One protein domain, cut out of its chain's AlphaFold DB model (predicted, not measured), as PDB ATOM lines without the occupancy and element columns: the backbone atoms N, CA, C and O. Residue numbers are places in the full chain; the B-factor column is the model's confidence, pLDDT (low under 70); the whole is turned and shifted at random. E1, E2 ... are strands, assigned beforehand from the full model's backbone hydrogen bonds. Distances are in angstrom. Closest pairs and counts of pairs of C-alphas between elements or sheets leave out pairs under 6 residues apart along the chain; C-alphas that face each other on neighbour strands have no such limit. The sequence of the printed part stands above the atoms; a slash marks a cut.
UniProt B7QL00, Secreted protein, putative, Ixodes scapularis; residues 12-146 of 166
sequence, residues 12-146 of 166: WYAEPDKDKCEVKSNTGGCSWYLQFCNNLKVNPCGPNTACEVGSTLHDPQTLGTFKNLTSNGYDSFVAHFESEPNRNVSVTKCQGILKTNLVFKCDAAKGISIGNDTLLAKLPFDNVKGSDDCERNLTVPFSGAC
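What this domain is: This is residues 12 to 146 of the 166 residues of the protein "Secreted protein, putative" of Ixodes scapularis (UniProt B7QL00). What shape is it? With little regular structure, it is one curled sheet folded so that E7, E1, E2 and E3 face E5, E6 and E8 about hinge E4. What parts? The 135 printed residues have no named helix; 49 lie in E1 to E8, all strand. The mixed sheet runs E7 E1 E2 E3 E4 E5 E6 E8, and E1 to E6 are an antiparallel meander. The whole is compact, radius of gyration of the C-alphas 14.3 A, spans 42, 33 and 26 A.

How they stand to each other: Where is the hinge? E4, residues 61 to 71, bends by 57 degrees at residue 67. Which edge is parallel? E8, residues 135 to 141, is parallel to E6, residues 99 to 105; N 101 and O 136 are 2.8 A apart.

Where its parts are: Where are others? E1 is residues 12 to 14, E2 30 to 34, E3 49 to 54, E5 76 to 82, E7 120 to 122. Which anchors help? C-alpha 12 is at (28.477, -48.215, 52.896), C-alpha 141 at (28.507, -60.834, 48.064).

The domain as a whole: Any cut? The printed part has no cut. Low confidence? Residues 57 to 58, 86 and 114 to 117 are under 70.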
ATOM      1  N   TRP A  12      27.589 -47.109  53.213       91.50
ATOM      2  CA  TRP A  12      28.477 -48.215  52.896       91.50
ATOM      3  C   TRP A  12      29.904 -47.719  52.696       91.50
ATOM      4  O   TRP A  12      30.126 -46.711  52.031       91.50
ATOM      5  N   TYR A  13      30.868 -48.434  53.260       91.81
ATOM      6  CA  TYR A  13      32.278 -48.069  53.253       91.81
ATOM      7  C   TYR A  13      33.105 -49.094  52.483       91.81
ATOM      8  O   TYR A  13      33.015 -50.288  52.766       91.81
ATOM      9  N   ALA A  14      33.938 -48.645  51.551       93.50
ATOM     10  CA  ALA A  14      34.885 -49.486  50.827       93.50
ATOM     11  C   ALA A  14      36.275 -48.835  50.792       93.50
ATOM     12  O   ALA A  14      36.397 -47.622  50.694       93.50
ATOM     13  N   GLU A  15      37.324 -49.648  50.845       93.56
ATOM     14  CA  GLU A  15      38.720 -49.219  50.682       93.56
ATOM     15  C   GLU A  15      39.275 -49.956  49.467       93.56
ATOM     16  O   GLU A  15      39.743 -51.087  49.610       93.56
ATOM     17  N   PRO A  16      39.123 -49.397  48.259       91.31
ATOM     18  CA  PRO A  16      39.637 -50.040  47.065       91.31
ATOM     19  C   PRO A  16      41.169 -49.948  47.006       91.31
ATOM     20  O   PRO A  16      41.795 -49.149  47.708       91.31
ATOM     21  N   ASP A  17      41.777 -50.746  46.129       89.56
ATOM     22  CA  ASP A  17      43.214 -50.656  45.868       89.56
ATOM     23  C   ASP A  17      43.604 -49.252  45.375       89.56
ATOM     24  O   ASP A  17      42.820 -48.544  44.735       89.56
ATOM     25  N   LYS A  18      44.843 -48.830  45.651       87.69
ATOM     26  CA  LYS A  18      45.307 -47.455  45.378       87.69
ATOM     27  C   LYS A  18      45.165 -47.045  43.910       87.69
ATOM     28  O   LYS A  18      44.891 -45.885  43.607       87.69
ATOM     29  N   ASP A  19      45.341 -47.982  42.981       86.50
ATOM     30  CA  ASP A  19      45.196 -47.740  41.544       86.50
ATOM     31  C   ASP A  19      43.738 -47.488  41.128       86.50
ATOM     32  O   ASP A  19      43.505 -46.887  40.078       86.50
ATOM     33  N   LYS A  20      42.764 -47.867  41.964       89.50
ATOM     34  CA  LYS A  20      41.326 -47.680  41.719       89.50
ATOM     35  C   LYS A  20      40.786 -46.336  42.182       89.50
ATOM     36  O   LYS A  20      39.709 -45.961  41.724       89.50
ATOM     37  N   CYS A  21      41.525 -45.604  43.016       90.75
ATOM     38  CA  CYS A  21      41.160 -44.246  43.415       90.75
ATOM     39  C   CYS A  21      40.975 -43.353  42.194       90.75
ATOM     40  O   CYS A  21      41.789 -43.380  41.272       90.75
ATOM     41  N   GLU A  22      39.910 -42.571  42.177       89.88
ATOM     42  CA  GLU A  22      39.541 -41.762  41.030       89.88
ATOM     43  C   GLU A  22      40.364 -40.479  40.942       89.88
ATOM     44  O   GLU A  22      40.708 -40.030  39.843       89.88
ATOM     45  N   VAL A  23      40.696 -39.879  42.082       87.06
ATOM     46  CA  VAL A  23      41.456 -38.632  42.112       87.06
ATOM     47  C   VAL A  23      42.938 -38.929  41.884       87.06
ATOM     48  O   VAL A  23      43.556 -39.724  42.591       87.06
ATOM     49  N   LYS A  24      43.539 -38.263  40.893       86.25
ATOM     50  CA  LYS A  24      44.920 -38.501  40.440       86.25
ATOM     51  C   LYS A  24      45.967 -38.258  41.535       86.25
ATOM     52  O   LYS A  24      46.983 -38.943  41.563       86.25
ATOM     53  N   SER A  25      45.729 -37.297  42.429       79.25
ATOM     54  CA  SER A  25      46.657 -36.923  43.508       79.25
ATOM     55  C   SER A  25      46.620 -37.855  44.728       79.25
ATOM     56  O   SER A  25      47.463 -37.718  45.617       79.25
ATOM     57  N   ASN A  26      45.696 -38.823  44.777       80.62
ATOM     58  CA  ASN A  26      45.560 -39.776  45.885       80.62
ATOM     59  C   ASN A  26      46.581 -40.919  45.799       80.62
ATOM     60  O   ASN A  26      46.239 -42.086  45.629       80.62
ATOM     61  N   THR A  27      47.862 -40.594  45.957       76.06
ATOM     62  CA  THR A  27      48.960 -41.574  45.895       76.06
ATOM     63  C   THR A  27      49.033 -42.485  47.128       76.06
ATOM     64  O   THR A  27      49.572 -43.592  47.058       76.06
ATOM     65  N   GLY A  28      48.460 -42.061  48.259       82.75
ATOM     66  CA  GLY A  28      48.397 -42.851  49.492       82.75
ATOM     67  C   GLY A  28      47.252 -43.871  49.541       82.75
ATOM     68  O   GLY A  28      47.251 -44.723  50.429       82.75
ATOM     69  N   GLY A  29      46.325 -43.839  48.577       90.44
ATOM     70  CA  GLY A  29      45.060 -44.578  48.610       90.44
ATOM     71  C   GLY A  29      43.877 -43.707  49.038       90.44
ATOM     72  O   GLY A  29      44.039 -42.521  49.353       90.44
ATOM     73  N   CYS A  30      42.689 -44.303  49.028       92.69
ATOM     74  CA  CYS A  30      41.419 -43.625  49.250       92.69
ATOM     75  C   CYS A  30      40.383 -44.563  49.877       92.69
ATOM     76  O   CYS A  30      40.512 -45.786  49.822       92.69
ATOM     77  N   SER A  31      39.326 -43.960  50.410       94.00
ATOM     78  CA  SER A  31      38.139 -44.657  50.892       94.00
ATOM     79  C   SER A  31      36.895 -44.136  50.191       94.00
ATOM     80  O   SER A  31      36.761 -42.933  49.955       94.00
ATOM     81  N   TRP A  32      35.970 -45.035  49.880       95.25
ATOM     82  CA  TRP A  32      34.700 -44.736  49.238       95.25
ATOM     83  C   TRP A  32      33.543 -44.877  50.221       95.25
ATOM     84  O   TRP A  32      33.367 -45.916  50.857       95.25
ATOM     85  N   TYR A  33      32.734 -43.828  50.307       95.06
ATOM     86  CA  TYR A  33      31.518 -43.750  51.103       95.06
ATOM     87  C   TYR A  33      30.334 -43.711  50.140       95.06
ATOM     88  O   TYR A  33      30.172 -42.746  49.393       95.06
ATOM     89  N   LEU A  34      29.522 -44.764  50.120       95.25
ATOM     90  CA  LEU A  34      28.390 -44.915  49.210       95.25
ATOM     91  C   LEU A  34      27.091 -44.906  50.011       95.25
ATOM     92  O   LEU A  34      26.858 -45.768  50.853       95.25
ATOM     93  N   GLN A  35      26.228 -43.932  49.752       93.38
ATOM     94  CA  GLN A  35      24.941 -43.788  50.424       93.38
ATOM     95  C   GLN A  35      23.824 -43.768  49.388       93.38
ATOM     96  O   GLN A  35      23.892 -43.010  48.429       93.38
ATOM     97  N   PHE A  36      22.776 -44.561  49.593       91.44
ATOM     98  CA  PHE A  36      21.585 -44.560  48.746       91.44
ATOM     99  C   PHE A  36      20.328 -44.861  49.565       91.44
ATOM    100  O   PHE A  36      20.404 -45.417  50.663       91.44
ATOM    101  N   CYS A  37      19.169 -44.475  49.026       86.50
ATOM    102  CA  CYS A  37      17.844 -44.692  49.620       86.50
ATOM    103  C   CYS A  37      17.655 -44.115  51.039       86.50
ATOM    104  O   CYS A  37      16.749 -44.543  51.754       86.50
ATOM    105  N   ASN A  38      18.468 -43.139  51.460       82.69
ATOM    106  CA  ASN A  38      18.286 -42.445  52.736       82.69
ATOM    107  C   ASN A  38      18.920 -41.041  52.728       82.69
ATOM    108  O   ASN A  38      19.884 -40.785  52.014       82.69
ATOM    109  N   ASN A  39      18.407 -40.141  53.573       83.75
ATOM    110  CA  ASN A  39      18.807 -38.725  53.603       83.75
ATOM    111  C   ASN A  39      19.626 -38.337  54.846       83.75
ATOM    112  O   ASN A  39      19.680 -37.162  55.213       83.75
ATOM    113  N   LEU A  40      20.237 -39.307  55.533       84.50
ATOM    114  CA  LEU A  40      21.050 -39.028  56.716       84.50
ATOM    115  C   LEU A  40      22.325 -38.274  56.313       84.50
ATOM    116  O   LEU A  40      22.958 -38.592  55.308       84.50
ATOM    117  N   LYS A  41      22.718 -37.261  57.089       86.69
ATOM    118  CA  LYS A  41      23.895 -36.420  56.805       86.69
ATOM    119  C   LYS A  41      25.170 -37.042  57.376       86.69
ATOM    120  O   LYS A  41      25.750 -36.521  58.320       86.69
ATOM    121  N   VAL A  42      25.546 -38.193  56.837       86.81
ATOM    122  CA  VAL A  42      26.676 -39.011  57.315       86.81
ATOM    123  C   VAL A  42      27.731 -39.247  56.238       86.81
ATOM    124  O   VAL A  42      28.900 -39.415  56.566       86.81
ATOM    125  N   ASN A  43      27.351 -39.225  54.958       92.12
ATOM    126  CA  ASN A  43      28.309 -39.287  53.862       92.12
ATOM    127  C   ASN A  43      29.044 -37.937  53.708       92.12
ATOM    128  O   ASN A  43      28.371 -36.901  53.653       92.12
ATOM    129  N   PRO A  44      30.391 -37.923  53.609       92.62
ATOM    130  CA  PRO A  44      31.178 -36.692  53.504       92.62
ATOM    131  C   PRO A  44      30.814 -35.785  52.319       92.62
ATOM    132  O   PRO A  44      30.946 -34.571  52.429       92.62
ATOM    133  N   CYS A  45      30.319 -36.343  51.210       92.44
ATOM    134  CA  CYS A  45      29.878 -35.564  50.046       92.44
ATOM    135  C   CYS A  45      28.382 -35.195  50.089       92.44
ATOM    136  O   CYS A  45      27.860 -34.607  49.142       92.44
ATOM    137  N   GLY A  46      27.676 -35.532  51.171       92.44
ATOM    138  CA  GLY A  46      26.241 -35.309  51.325       92.44
ATOM    139  C   GLY A  46      25.381 -36.546  51.029       92.44
ATOM    140  O   GLY A  46      25.874 -37.576  50.565       92.44
ATOM    141  N   PRO A  47      24.074 -36.477  51.333       91.81
ATOM    142  CA  PRO A  47      23.173 -37.621  51.236       91.81
ATOM    143  C   PRO A  47      23.020 -38.120  49.795       91.81
ATOM    144  O   PRO A  47      23.047 -37.331  48.855       91.81
ATOM    145  N   ASN A  48      22.776 -39.424  49.636       92.56
ATOM    146  CA  ASN A  48      22.580 -40.084  48.337       92.56
ATOM    147  C   ASN A  48      23.743 -39.897  47.341       92.56
ATOM    148  O   ASN A  48      23.521 -39.774  46.135       92.56
ATOM    149  N   THR A  49      24.985 -39.869  47.827       94.88
ATOM    150  CA  THR A  49      26.184 -39.757  46.985       94.88
ATOM    151  C   THR A  49      27.113 -40.958  47.147       94.88
ATOM    152  O   THR A  49      27.071 -41.680  48.147       94.88
ATOM    153  N   ALA A  50      27.956 -41.175  46.144       95.44
ATOM    154  CA  ALA A  50      29.198 -41.922  46.253       95.44
ATOM    155  C   ALA A  50      30.337 -40.905  46.372       95.44
ATOM    156  O   ALA A  50      30.421 -39.970  45.577       95.44
ATOM    157  N   CYS A  51      31.196 -41.072  47.367       94.31
ATOM    158  CA  CYS A  51      32.180 -40.074  47.759       94.31
ATOM    159  C   CYS A  51      33.541 -40.719  47.975       94.31
ATOM    160  O   CYS A  51      33.635 -41.719  48.678       94.31
ATOM    161  N   GLU A  52      34.586 -40.131  47.411       93.69
ATOM    162  CA  GLU A  52      35.972 -40.506  47.648       93.69
ATOM    163  C   GLU A  52      36.612 -39.559  48.659       93.69
ATOM    164  O   GLU A  52      36.614 -38.341  48.483       93.69
ATOM    165  N   VAL A  53      37.212 -40.130  49.699       92.69
ATOM    166  CA  VAL A  53      38.075 -39.414  50.637       92.69
ATOM    167  C   VAL A  53      39.489 -39.942  50.455       92.69
ATOM    168  O   VAL A  53      39.760 -41.124  50.671       92.69
ATOM    169  N   GLY A  54      40.383 -39.067  50.008       87.88
ATOM    170  CA  GLY A  54      41.793 -39.382  49.840       87.88
ATOM    171  C   GLY A  54      42.556 -39.324  51.153       87.88
ATOM    172  O   GLY A  54      42.278 -38.479  51.996       87.88
ATOM    173  N   SER A  55      43.582 -40.159  51.293       79.94
ATOM    174  CA  SER A  55      44.527 -40.082  52.422       79.94
ATOM    175  C   SER A  55      45.327 -38.771  52.470       79.94
ATOM    176  O   SER A  55      45.805 -38.377  53.530       79.94
ATOM    177  N   THR A  56      45.479 -38.097  51.327       71.31
ATOM    178  CA  THR A  56      46.257 -36.857  51.163       71.31
ATOM    179  C   THR A  56      45.395 -35.638  50.822       71.31
ATOM    180  O   THR A  56      45.914 -34.525  50.746       71.31
ATOM    181  N   LEU A  57      44.086 -35.819  50.619       68.69
ATOM    182  CA  LEU A  57      43.156 -34.737  50.298       68.69
ATOM    183  C   LEU A  57      42.531 -34.169  51.568       68.69
ATOM    184  O   LEU A  57      42.130 -34.914  52.456       68.69
ATOM    185  N   HIS A  58      42.414 -32.843  51.620       68.69
ATOM    186  CA  HIS A  58      41.661 -32.166  52.679       68.69
ATOM    187  C   HIS A  58      40.147 -32.216  52.420       68.69
ATOM    188  O   HIS A  58      39.383 -32.318  53.376       68.69
ATOM    189  N   ASP A  59      39.728 -32.231  51.146       82.31
ATOM    190  CA  ASP A  59      38.316 -32.180  50.758       82.31
ATOM    191  C   ASP A  59      37.844 -33.468  50.051       82.31
ATOM    192  O   ASP A  59      38.457 -33.884  49.055       82.31
ATOM    193  N   PRO A  60      36.729 -34.076  50.503       89.75
ATOM    194  CA  PRO A  60      36.088 -35.200  49.825       89.75
ATOM    195  C   PRO A  60      35.667 -34.857  48.391       89.75
ATOM    196  O   PRO A  60      35.233 -33.741  48.105       89.75
ATOM    197  N   GLN A  61      35.747 -35.832  47.486       90.31
ATOM    198  CA  GLN A  61      35.366 -35.681  46.081       90.31
ATOM    199  C   GLN A  61      34.171 -36.571  45.748       90.31
ATOM    200  O   GLN A  61      34.182 -37.769  46.017       90.31
ATOM    201  N   THR A  62      33.134 -36.007  45.125       91.62
ATOM    202  CA  THR A  62      31.984 -36.806  44.681       91.62
ATOM    203  C   THR A  62      32.368 -37.688  43.490       91.62
ATOM    204  O   THR A  62      32.882 -37.213  42.477       91.62
ATOM    205  N   LEU A  63      32.110 -38.988  43.613       92.69
ATOM    206  CA  LEU A  63      32.206 -39.961  42.524       92.69
ATOM    207  C   LEU A  63      30.903 -40.046  41.728       92.69
ATOM    208  O   LEU A  63      30.909 -40.461  40.571       92.69
ATOM    209  N   GLY A  64      29.790 -39.640  42.337       94.44
ATOM    210  CA  GLY A  64      28.499 -39.573  41.678       94.44
ATOM    211  C   GLY A  64      27.334 -39.414  42.637       94.44
ATOM    212  O   GLY A  64      27.431 -39.683  43.833       94.44
ATOM    213  N   THR A  65      26.203 -39.006  42.083       95.44
ATOM    214  CA  THR A  65      24.926 -38.937  42.795       95.44
ATOM    215  C   THR A  65      24.117 -40.184  42.474       95.44
ATOM    216  O   THR A  65      24.096 -40.627  41.323       95.44
ATOM    217  N   PHE A  66      23.445 -40.742  43.479       95.94
ATOM    218  CA  PHE A  66      22.563 -41.889  43.317       95.94
ATOM    219  C   PHE A  66      21.474 -41.582  42.284       95.94
ATOM    220  O   PHE A  66      20.794 -40.558  42.368       95.94
ATOM    221  N   LYS A  67      21.314 -42.476  41.310       95.69
ATOM    222  CA  LYS A  67      20.315 -42.351  40.245       95.69
ATOM    223  C   LYS A  67      19.142 -43.283  40.487       95.69
ATOM    224  O   LYS A  67      18.000 -42.837  40.537       95.69
ATOM    225  N   ASN A  68      19.416 -44.572  40.641       94.00
ATOM    226  CA  ASN A  68      18.393 -45.585  40.849       94.00
ATOM    227  C   ASN A  68      18.976 -46.865  41.461       94.00
ATOM    228  O   ASN A  68      20.188 -47.092  41.496       94.00
ATOM    229  N   LEU A  69      18.062 -47.698  41.954       92.31
ATOM    230  CA  LEU A  69      18.316 -49.067  42.376       92.31
ATOM    231  C   LEU A  69      17.599 -49.981  41.381       92.31
ATOM    232  O   LEU A  69      16.384 -49.861  41.216       92.31
ATOM    233  N   THR A  70      18.330 -50.859  40.705       92.62
ATOM    234  CA  THR A  70      17.769 -51.768  39.697       92.62
ATOM    235  C   THR A  70      17.965 -53.219  40.116       92.62
ATOM    236  O   THR A  70      18.944 -53.562  40.778       92.62
ATOM    237  N   SER A  71      17.028 -54.096  39.753       88.75
ATOM    238  CA  SER A  71      17.271 -55.537  39.821       88.75
ATOM    239  C   SER A  71      18.161 -55.958  38.651       88.75
ATOM    240  O   SER A  71      18.015 -55.466  37.535       88.75
ATOM    241  N   ASN A  72      19.077 -56.891  38.900       84.31
ATOM    242  CA  ASN A  72      19.969 -57.452  37.889       84.31
ATOM    243  C   ASN A  72      19.808 -58.977  37.848       84.31
ATOM    244  O   ASN A  72      20.720 -59.748  38.141       84.31
ATOM    245  N   GLY A  73      18.582 -59.404  37.545       83.00
ATOM    246  CA  GLY A  73      18.141 -60.791  37.674       83.00
ATOM    247  C   GLY A  73      17.565 -61.107  39.057       83.00
ATOM    248  O   GLY A  73      17.216 -60.210  39.821       83.00
ATOM    249  N   TYR A  74      17.429 -62.400  39.359       81.81
ATOM    250  CA  TYR A  74      16.822 -62.886  40.609       81.81
ATOM    251  C   TYR A  74      17.776 -62.877  41.809       81.81
ATOM    252  O   TYR A  74      17.328 -62.875  42.952       81.81
ATOM    253  N   ASP A  75      19.078 -62.849  41.535       89.94
ATOM    254  CA  ASP A  75      20.143 -63.072  42.514       89.94
ATOM    255  C   ASP A  75      21.086 -61.862  42.616       89.94
ATOM    256  O   ASP A  75      22.254 -61.999  42.989       89.94
ATOM    257  N   SER A  76      20.628 -60.681  42.196       91.31
ATOM    258  CA  SER A  76      21.437 -59.466  42.223       91.31
ATOM    259  C   SER A  76      20.596 -58.200  42.105       91.31
ATOM    260  O   SER A  76      19.562 -58.171  41.433       91.31
ATOM    261  N   PHE A  77      21.073 -57.127  42.727       92.19
ATOM    262  CA  PHE A  77      20.582 -55.771  42.508       92.19
ATOM    263  C   PHE A  77      21.750 -54.786  42.482       92.19
ATOM    264  O   PHE A  77      22.818 -55.040  43.042       92.19
ATOM    265  N   VAL A  78      21.554 -53.651  41.814       94.38
ATOM    266  CA  VAL A  78      22.604 -52.665  41.569       94.38
ATOM    267  C   VAL A  78      22.133 -51.285  41.994       94.38
ATOM    268  O   VAL A  78      21.083 -50.817  41.557       94.38
ATOM    269  N   ALA A  79      22.917 -50.625  42.845       95.12
ATOM    270  CA  ALA A  79      22.765 -49.200  43.116       95.12
ATOM    271  C   ALA A  79      23.676 -48.414  42.169       95.12
ATOM    272  O   ALA A  79      24.893 -48.618  42.171       95.12
ATOM    273  N   HIS A  80      23.084 -47.528  41.373       96.94
ATOM    274  CA  HIS A  80      23.791 -46.754  40.359       96.94
ATOM    275  C   HIS A  80      24.053 -45.329  40.828       96.94
ATOM    276  O   HIS A  80      23.146 -44.635  41.299       96.94
ATOM    277  N   PHE A  81      25.285 -44.877  40.631       97.06
ATOM    278  CA  PHE A  81      25.729 -43.514  40.865       97.06
ATOM    279  C   PHE A  81      26.399 -42.985  39.607       97.06
ATOM    280  O   PHE A  81      27.195 -43.685  38.980       97.06
ATOM    281  N   GLU A  82      26.122 -41.733  39.266       96.12
ATOM    282  CA  GLU A  82      26.769 -41.080  38.127       96.12
ATOM    283  C   GLU A  82      27.268 -39.696  38.516       96.12
ATOM    284  O   GLU A  82      26.573 -38.950  39.217       96.12
ATOM    285  N   SER A  83      28.478 -39.358  38.072       93.81
ATOM    286  CA  SER A  83      29.036 -38.021  38.250       93.81
ATOM    287  C   SER A  83      28.301 -36.986  37.409       93.81
ATOM    288  O   SER A  83      27.790 -37.285  36.330       93.81
ATOM    289  N   GLU A  84      28.339 -35.734  37.854       86.81
ATOM    290  CA  GLU A  84      27.883 -34.617  37.032       86.81
ATOM    291  C   GLU A  84      28.737 -34.490  35.751       86.81
ATOM    292  O   GLU A  84      29.954 -34.716  35.807       86.81
ATOM    293  N   PRO A  85      28.149 -34.089  34.605       75.88
ATOM    294  CA  PRO A  85      28.871 -33.973  33.333       75.88
ATOM    295  C   PRO A  85      30.059 -33.000  33.367       75.88
ATOM    296  O   PRO A  85      31.030 -33.185  32.642       75.88
ATOM    297  N   ASN A  86      29.997 -31.981  34.231       67.81
ATOM    298  CA  ASN A  86      30.988 -30.902  34.325       67.81
ATOM    299  C   ASN A  86      31.955 -31.077  35.504       67.81
ATOM    300  O   ASN A  86      32.462 -30.090  36.043       67.81
ATOM    301  N   ARG A  87      32.186 -32.312  35.968       77.38
ATOM    302  CA  ARG A  87      33.151 -32.538  37.050       77.38
ATOM    303  C   ARG A  87      34.547 -32.074  36.629       77.38
ATOM    304  O   ARG A  87      34.884 -32.041  35.446       77.38
ATOM    305  N   ASN A  88      35.397 -31.778  37.607       72.75
ATOM    306  CA  ASN A  88      36.754 -31.331  37.331       72.75
ATOM    307  C   ASN A  88      37.646 -32.483  36.807       72.75
ATOM    308  O   ASN A  88      38.375 -33.127  37.558       72.75
ATOM    309  N   VAL A  89      37.616 -32.721  35.493       75.44
ATOM    310  CA  VAL A  89      38.368 -33.792  34.805       75.44
ATOM    311  C   VAL A  89      39.894 -33.641  34.884       75.44
ATOM    312  O   VAL A  89      40.635 -34.607  34.668       75.44
ATOM    313  N   SER A  90      40.385 -32.444  35.233       75.06
ATOM    314  CA  SER A  90      41.821 -32.198  35.395       75.06
ATOM    315  C   SER A  90      42.398 -32.932  36.611       75.06
ATOM    316  O   SER A  90      43.539 -33.396  36.557       75.06
ATOM    317  N   VAL A  91      41.588 -33.144  37.657       80.50
ATOM    318  CA  VAL A  91      42.007 -33.802  38.908       80.50
ATOM    319  C   VAL A  91      41.586 -35.272  39.002       80.50
ATOM    320  O   VAL A  91      42.156 -36.017  39.796       80.50
ATOM    321  N   THR A  92      40.649 -35.726  38.168       85.00
ATOM    322  CA  THR A  92      40.147 -37.113  38.147       85.00
ATOM    323  C   THR A  92      40.706 -37.922  36.971       85.00
ATOM    324  O   THR A  92      41.082 -37.348  35.947       85.00
ATOM    325  N   LYS A  93      40.764 -39.253  37.087       87.50
ATOM    326  CA  LYS A  93      41.244 -40.166  36.032       87.50
ATOM    327  C   LYS A  93      40.294 -40.211  34.834       87.50
ATOM    328  O   LYS A  93      40.708 -39.893  33.721       87.50
ATOM    329  N   CYS A  94      39.021 -40.512  35.061       88.88
ATOM    330  CA  CYS A  94      38.006 -40.538  34.016       88.88
ATOM    331  C   CYS A  94      37.769 -39.140  33.414       88.88
ATOM    332  O   CYS A  94      37.664 -38.136  34.127       88.88
ATOM    333  N   GLN A  95      37.691 -39.085  32.084       86.38
ATOM    334  CA  GLN A  95      37.529 -37.850  31.307       86.38
ATOM    335  C   GLN A  95      36.070 -37.575  30.892       86.38
ATOM    336  O   GLN A  95      35.800 -36.565  30.252       86.38
ATOM    337  N   GLY A  96      35.134 -38.460  31.247       88.25
ATOM    338  CA  GLY A  96      33.706 -38.337  30.946       88.25
ATOM    339  C   GLY A  96      32.824 -38.484  32.186       88.25
ATOM    340  O   GLY A  96      33.230 -38.152  33.302       88.25
ATOM    341  N   ILE A  97      31.609 -38.998  31.979       91.56
ATOM    342  CA  ILE A  97      30.689 -39.344  33.068       91.56
ATOM    343  C   ILE A  97      31.208 -40.609  33.747       91.56
ATOM    344  O   ILE A  97      31.227 -41.679  33.139       91.56
ATOM    345  N   LEU A  98      31.605 -40.487  35.012       93.31
ATOM    346  CA  LEU A  98      31.961 -41.627  35.843       93.31
ATOM    347  C   LEU A  98      30.691 -42.334  36.311       93.31
ATOM    348  O   LEU A  98      29.836 -41.725  36.955       93.31
ATOM    349  N   LYS A  99      30.615 -43.633  36.039       95.31
ATOM    350  CA  LYS A  99      29.594 -44.545  36.551       95.31
ATOM    351  C   LYS A  99      30.179 -45.353  37.698       95.31
ATOM    352  O   LYS A  99      31.115 -46.125  37.501       95.31
ATOM    353  N   THR A 100      29.617 -45.190  38.889       96.06
ATOM    354  CA  THR A 100      29.960 -46.000  40.060       96.06
ATOM    355  C   THR A 100      28.765 -46.875  40.403       96.06
ATOM    356  O   THR A 100      27.692 -46.376  40.728       96.06
ATOM    357  N   ASN A 101      28.934 -48.187  40.324       95.75
ATOM    358  CA  ASN A 101      27.891 -49.169  40.559       95.75
ATOM    359  C   ASN A 101      28.266 -50.032  41.758       95.75
ATOM    360  O   ASN A 101      29.353 -50.616  41.814       95.75
ATOM    361  N   LEU A 102      27.335 -50.156  42.695       94.88
ATOM    362  CA  LEU A 102      27.434 -51.105  43.790       94.88
ATOM    363  C   LEU A 102      26.540 -52.304  43.474       94.88
ATOM    364  O   LEU A 102      25.315 -52.209  43.538       94.88
ATOM    365  N   VAL A 103      27.169 -53.406  43.076       94.25
ATOM    366  CA  VAL A 103      26.522 -54.634  42.611       94.25
ATOM    367  C   VAL A 103      26.448 -55.612  43.774       94.25
ATOM    368  O   VAL A 103      27.440 -56.255  44.118       94.25
ATOM    369  N   PHE A 104      25.275 -55.750  44.377       92.19
ATOM    370  CA  PHE A 104      25.053 -56.760  45.401       92.19
ATOM    371  C   PHE A 104      24.675 -58.069  44.728       92.19
ATOM    372  O   PHE A 104      23.667 -58.136  44.029       92.19
ATOM    373  N   LYS A 105      25.477 -59.110  44.937       92.69
ATOM    374  CA  LYS A 105      25.260 -60.439  44.363       92.69
ATOM    375  C   LYS A 105      24.904 -61.424  45.468       92.69
ATOM    376  O   LYS A 105      25.547 -61.422  46.514       92.69
ATOM    377  N   CYS A 106      23.903 -62.264  45.230       90.81
ATOM    378  CA  CYS A 106      23.479 -63.278  46.181       90.81
ATOM    379  C   CYS A 106      24.646 -64.189  46.557       90.81
ATOM    380  O   CYS A 106      25.243 -64.862  45.714       90.81
ATOM    381  N   ASP A 107      24.915 -64.223  47.853       90.62
ATOM    382  CA  ASP A 107      25.697 -65.255  48.507       90.62
ATOM    383  C   ASP A 107      25.044 -65.503  49.868       90.62
ATOM    384  O   ASP A 107      25.136 -64.687  50.787       90.62
ATOM    385  N   ALA A 108      24.338 -66.629  49.984       87.38
ATOM    386  CA  ALA A 108      23.576 -66.973  51.180       87.38
ATOM    387  C   ALA A 108      24.455 -67.111  52.438       87.38
ATOM    388  O   ALA A 108      23.946 -66.974  53.550       87.38
ATOM    389  N   ALA A 109      25.762 -67.349  52.280       87.44
ATOM    390  CA  ALA A 109      26.703 -67.469  53.388       87.44
ATOM    391  C   ALA A 109      27.296 -66.117  53.824       87.44
ATOM    392  O   ALA A 109      27.908 -66.030  54.890       87.44
ATOM    393  N   LYS A 110      27.135 -65.056  53.025       84.69
ATOM    394  CA  LYS A 110      27.744 -63.743  53.277       84.69
ATOM    395  C   LYS A 110      26.700 -62.747  53.755       84.69
ATOM    396  O   LYS A 110      26.043 -62.063  52.978       84.69
ATOM    397  N   GLY A 111      26.558 -62.651  55.071       79.50
ATOM    398  CA  GLY A 111      25.833 -61.551  55.700       79.50
ATOM    399  C   GLY A 111      26.722 -60.320  55.870       79.50
ATOM    400  O   GLY A 111      27.922 -60.446  56.116       79.50
ATOM    401  N   ILE A 112      26.121 -59.132  55.815       77.25
ATOM    402  CA  ILE A 112      26.742 -57.912  56.340       77.25
ATOM    403  C   ILE A 112      26.084 -57.632  57.688       77.25
ATOM    404  O   ILE A 112      24.871 -57.436  57.761       77.25
ATOM    405  N   SER A 113      26.870 -57.680  58.764       70.75
ATOM    406  CA  SER A 113      26.355 -57.401  60.104       70.75
ATOM    407  C   SER A 113      26.170 -55.898  60.273       70.75
ATOM    408  O   SER A 113      27.128 -55.132  60.189       70.75
ATOM    409  N   ILE A 114      24.924 -55.484  60.482       69.12
ATOM    410  CA  ILE A 114      24.539 -54.092  60.684       69.12
ATOM    411  C   ILE A 114      23.812 -54.032  62.025       69.12
ATOM    412  O   ILE A 114      22.671 -54.476  62.143       69.12
ATOM    413  N   GLY A 115      24.485 -53.519  63.053       64.00
ATOM    414  CA  GLY A 115      23.836 -53.212  64.328       64.00
ATOM    415  C   GLY A 115      22.842 -52.057  64.176       64.00
ATOM    416  O   GLY A 115      23.002 -51.228  63.280       64.00
ATOM    417  N   ASN A 116      21.853 -51.969  65.069       61.03
ATOM    418  CA  ASN A 116      20.765 -50.977  64.991       61.03
ATOM    419  C   ASN A 116      21.241 -49.508  64.944       61.03
ATOM    420  O   ASN A 116      20.546 -48.675  64.370       61.03
ATOM    421  N   ASP A 117      22.423 -49.216  65.495       67.19
ATOM    422  CA  ASP A 117      23.027 -47.875  65.542       67.19
ATOM    423  C   ASP A 117      24.215 -47.722  64.570       67.19
ATOM    424  O   ASP A 117      25.031 -46.806  64.683       67.19
ATOM    425  N   THR A 118      24.355 -48.640  63.610       71.88
ATOM    426  CA  THR A 118      25.463 -48.610  62.648       71.88
ATOM    427  C   THR A 118      25.190 -47.546  61.595       71.88
ATOM    428  O   THR A 118      24.313 -47.708  60.753       71.88
ATOM    429  N   LEU A 119      25.958 -46.458  61.612       80.19
ATOM    430  CA  LEU A 119      25.888 -45.419  60.577       80.19
ATOM    431  C   LEU A 119      26.786 -45.722  59.373       80.19
ATOM    432  O   LEU A 119      26.500 -45.260  58.271       80.19
ATOM    433  N   LEU A 120      27.845 -46.505  59.579       84.69
ATOM    434  CA  LEU A 120      28.836 -46.848  58.568       84.69
ATOM    435  C   LEU A 120      29.123 -48.350  58.619       84.69
ATOM    436  O   LEU A 120      29.546 -48.856  59.658       84.69
ATOM    437  N   ALA A 121      28.928 -49.055  57.506       87.12
ATOM    438  CA  ALA A 121      29.223 -50.483  57.395       87.12
ATOM    439  C   ALA A 121      30.279 -50.741  56.317       87.12
ATOM    440  O   ALA A 121      30.089 -50.378  55.154       87.12
ATOM    441  N   LYS A 122      31.386 -51.397  56.693       88.94
ATOM    442  CA  LYS A 122      32.416 -51.824  55.740       88.94
ATOM    443  C   LYS A 122      31.883 -52.947  54.857       88.94
ATOM    444  O   LYS A 122      31.389 -53.958  55.353       88.94
ATOM    445  N   LEU A 123      32.004 -52.762  53.550       89.19
ATOM    446  CA  LEU A 123      31.604 -53.727  52.545       89.19
ATOM    447  C   LEU A 123      32.692 -54.790  52.371       89.19
ATOM    448  O   LEU A 123      33.837 -54.440  52.073       89.19
ATOM    449  N   PRO A 124      32.356 -56.083  52.492       86.69
ATOM    450  CA  PRO A 124      33.170 -57.127  51.900       86.69
ATOM    451  C   PRO A 124      32.918 -57.095  50.390       86.69
ATOM    452  O   PRO A 124      31.813 -57.386  49.945       86.69
ATOM    453  N   PHE A 125      33.908 -56.699  49.596       88.25
ATOM    454  CA  PHE A 125      33.813 -56.715  48.136       88.25
ATOM    455  C   PHE A 125      34.960 -57.540  47.553       88.25
ATOM    456  O   PHE A 125      36.039 -57.596  48.140       88.25
ATOM    457  N   ASP A 126      34.723 -58.189  46.415       82.56
ATOM    458  CA  ASP A 126      35.723 -59.072  45.802       82.56
ATOM    459  C   ASP A 126      36.810 -58.273  45.075       82.56
ATOM    460  O   ASP A 126      38.002 -58.530  45.226       82.56
ATOM    461  N   ASN A 127      36.386 -57.326  44.232       81.00
ATOM    462  CA  ASN A 127      37.255 -56.412  43.492       81.00
ATOM    463  C   ASN A 127      36.433 -55.241  42.914       81.00
ATOM    464  O   ASN A 127      35.203 -55.321  42.818       81.00
ATOM    465  N   VAL A 128      37.121 -54.188  42.475       88.19
ATOM    466  CA  VAL A 128      36.569 -53.100  41.661       88.19
ATOM    467  C   VAL A 128      36.888 -53.368  40.190       88.19
ATOM    468  O   VAL A 128      38.055 -53.407  39.795       88.19
ATOM    469  N   LYS A 129      35.857 -53.539  39.360       88.44
ATOM    470  CA  LYS A 129      35.992 -53.788  37.911       88.44
ATOM    471  C   LYS A 129      35.387 -52.649  37.095       88.44
ATOM    472  O   LYS A 129      34.440 -52.025  37.542       88.44
ATOM    473  N   GLY A 130      35.862 -52.414  35.883       81.31
ATOM    474  CA  GLY A 130      35.273 -51.453  34.946       81.31
ATOM    475  C   GLY A 130      35.515 -51.921  33.523       81.31
ATOM    476  O   GLY A 130      36.518 -52.596  33.282       81.31
ATOM    477  N   SER A 131      34.598 -51.621  32.602       79.19
ATOM    478  CA  SER A 131      34.872 -51.810  31.172       79.19
ATOM    479  C   SER A 131      35.881 -50.782  30.645       79.19
ATOM    480  O   SER A 131      36.622 -51.078  29.710       79.19
ATOM    481  N   ASP A 132      35.950 -49.615  31.290       85.69
ATOM    482  CA  ASP A 132      36.863 -48.520  30.985       85.69
ATOM    483  C   ASP A 132      37.253 -47.716  32.247       85.69
ATOM    484  O   ASP A 132      36.864 -48.026  33.381       85.69
ATOM    485  N   ASP A 133      38.029 -46.646  32.047       84.31
ATOM    486  CA  ASP A 133      38.454 -45.737  33.112       84.31
ATOM    487  C   ASP A 133      37.297 -44.959  33.753       84.31
ATOM    488  O   ASP A 133      37.486 -44.429  34.845       84.31
ATOM    489  N   CYS A 134      36.116 -44.912  33.140       91.69
ATOM    490  CA  CYS A 134      34.913 -44.213  33.589       91.69
ATOM    491  C   CYS A 134      33.840 -45.135  34.183       91.69
ATOM    492  O   CYS A 134      32.744 -44.671  34.497       91.69
ATOM    493  N   GLU A 135      34.153 -46.407  34.419       93.31
ATOM    494  CA  GLU A 135      33.252 -47.336  35.088       93.31
ATOM    495  C   GLU A 135      33.918 -47.988  36.307       93.31
ATOM    496  O   GLU A 135      35.055 -48.464  36.256       93.31
ATOM    497  N   ARG A 136      33.205 -48.014  37.436       93.56
ATOM    498  CA  ARG A 136      33.620 -48.673  38.678       93.56
ATOM    499  C   ARG A 136      32.474 -49.526  39.197       93.56
ATOM    500  O   ARG A 136      31.480 -49.013  39.685       93.56
ATOM    501  N   ASN A 137      32.631 -50.834  39.125       94.56
ATOM    502  CA  ASN A 137      31.697 -51.834  39.614       94.56
ATOM    503  C   ASN A 137      32.300 -52.501  40.849       94.56
ATOM    504  O   ASN A 137      33.261 -53.267  40.733       94.56
ATOM    505  N   LEU A 138      31.731 -52.230  42.021       95.19
ATOM    506  CA  LEU A 138      32.051 -52.942  43.255       95.19
ATOM    507  C   LEU A 138      31.082 -54.107  43.396       95.19
ATOM    508  O   LEU A 138      29.882 -53.889  43.548       95.19
ATOM    509  N   THR A 139      31.590 -55.337  43.351       94.38
ATOM    510  CA  THR A 139      30.757 -56.525  43.590       94.38
ATOM    511  C   THR A 139      30.824 -56.924  45.056       94.38
ATOM    512  O   THR A 139      31.901 -57.230  45.562       94.38
ATOM    513  N   VAL A 140      29.668 -56.925  45.716       92.81
ATOM    514  CA  VAL A 140      29.502 -57.252  47.132       92.81
ATOM    515  C   VAL A 140      28.689 -58.542  47.248       92.81
ATOM    516  O   VAL A 140      27.493 -58.525  46.936       92.81
ATOM    517  N   PRO A 141      29.283 -59.662  47.691       91.62
ATOM    518  CA  PRO A 141      28.507 -60.834  48.064       91.62
ATOM    519  C   PRO A 141      27.639 -60.518  49.290       91.62
ATOM    520  O   PRO A 141      28.142 -60.112  50.341       91.62
ATOM    521  N   PHE A 142      26.325 -60.679  49.147       89.19
ATOM    522  CA  PHE A 142      25.357 -60.310  50.172       89.19
ATOM    523  C   PHE A 142      24.132 -61.222  50.151       89.19
ATOM    524  O   PHE A 142      23.431 -61.337  49.145       89.19
ATOM    525  N   SER A 143      23.816 -61.815  51.298       87.62
ATOM    526  CA  SER A 143      22.659 -62.695  51.463       87.62
ATOM    527  C   SER A 143      21.329 -61.973  51.245       87.62
ATOM    528  O   SER A 143      20.382 -62.579  50.756       87.62
ATOM    529  N   GLY A 144      21.256 -60.665  51.517       84.38
ATOM    530  CA  GLY A 144      20.064 -59.862  51.233       84.38
ATOM    531  C   GLY A 144      19.819 -59.592  49.743       84.38
ATOM    532  O   GLY A 144      18.752 -59.098  49.395       84.38
ATOM    533  N   ALA A 145      20.771 -59.918  48.860       87.94
ATOM    534  CA  ALA A 145      20.576 -59.887  47.408       87.94
ATOM    535  C   ALA A 145      20.016 -61.196  46.842       87.94
ATOM    536  O   ALA A 145      19.673 -61.257  45.662       87.94
ATOM    537  N   CYS A 146      19.914 -62.238  47.667       86.81
ATOM    538  CA  CYS A 146      19.206 -63.451  47.304       86.81
ATOM    539  C   CYS A 146      17.710 -63.138  47.280       86.81
ATOM    540  O   CYS A 146      17.068 -63.048  48.328       86.81
TER     541      CYS A 146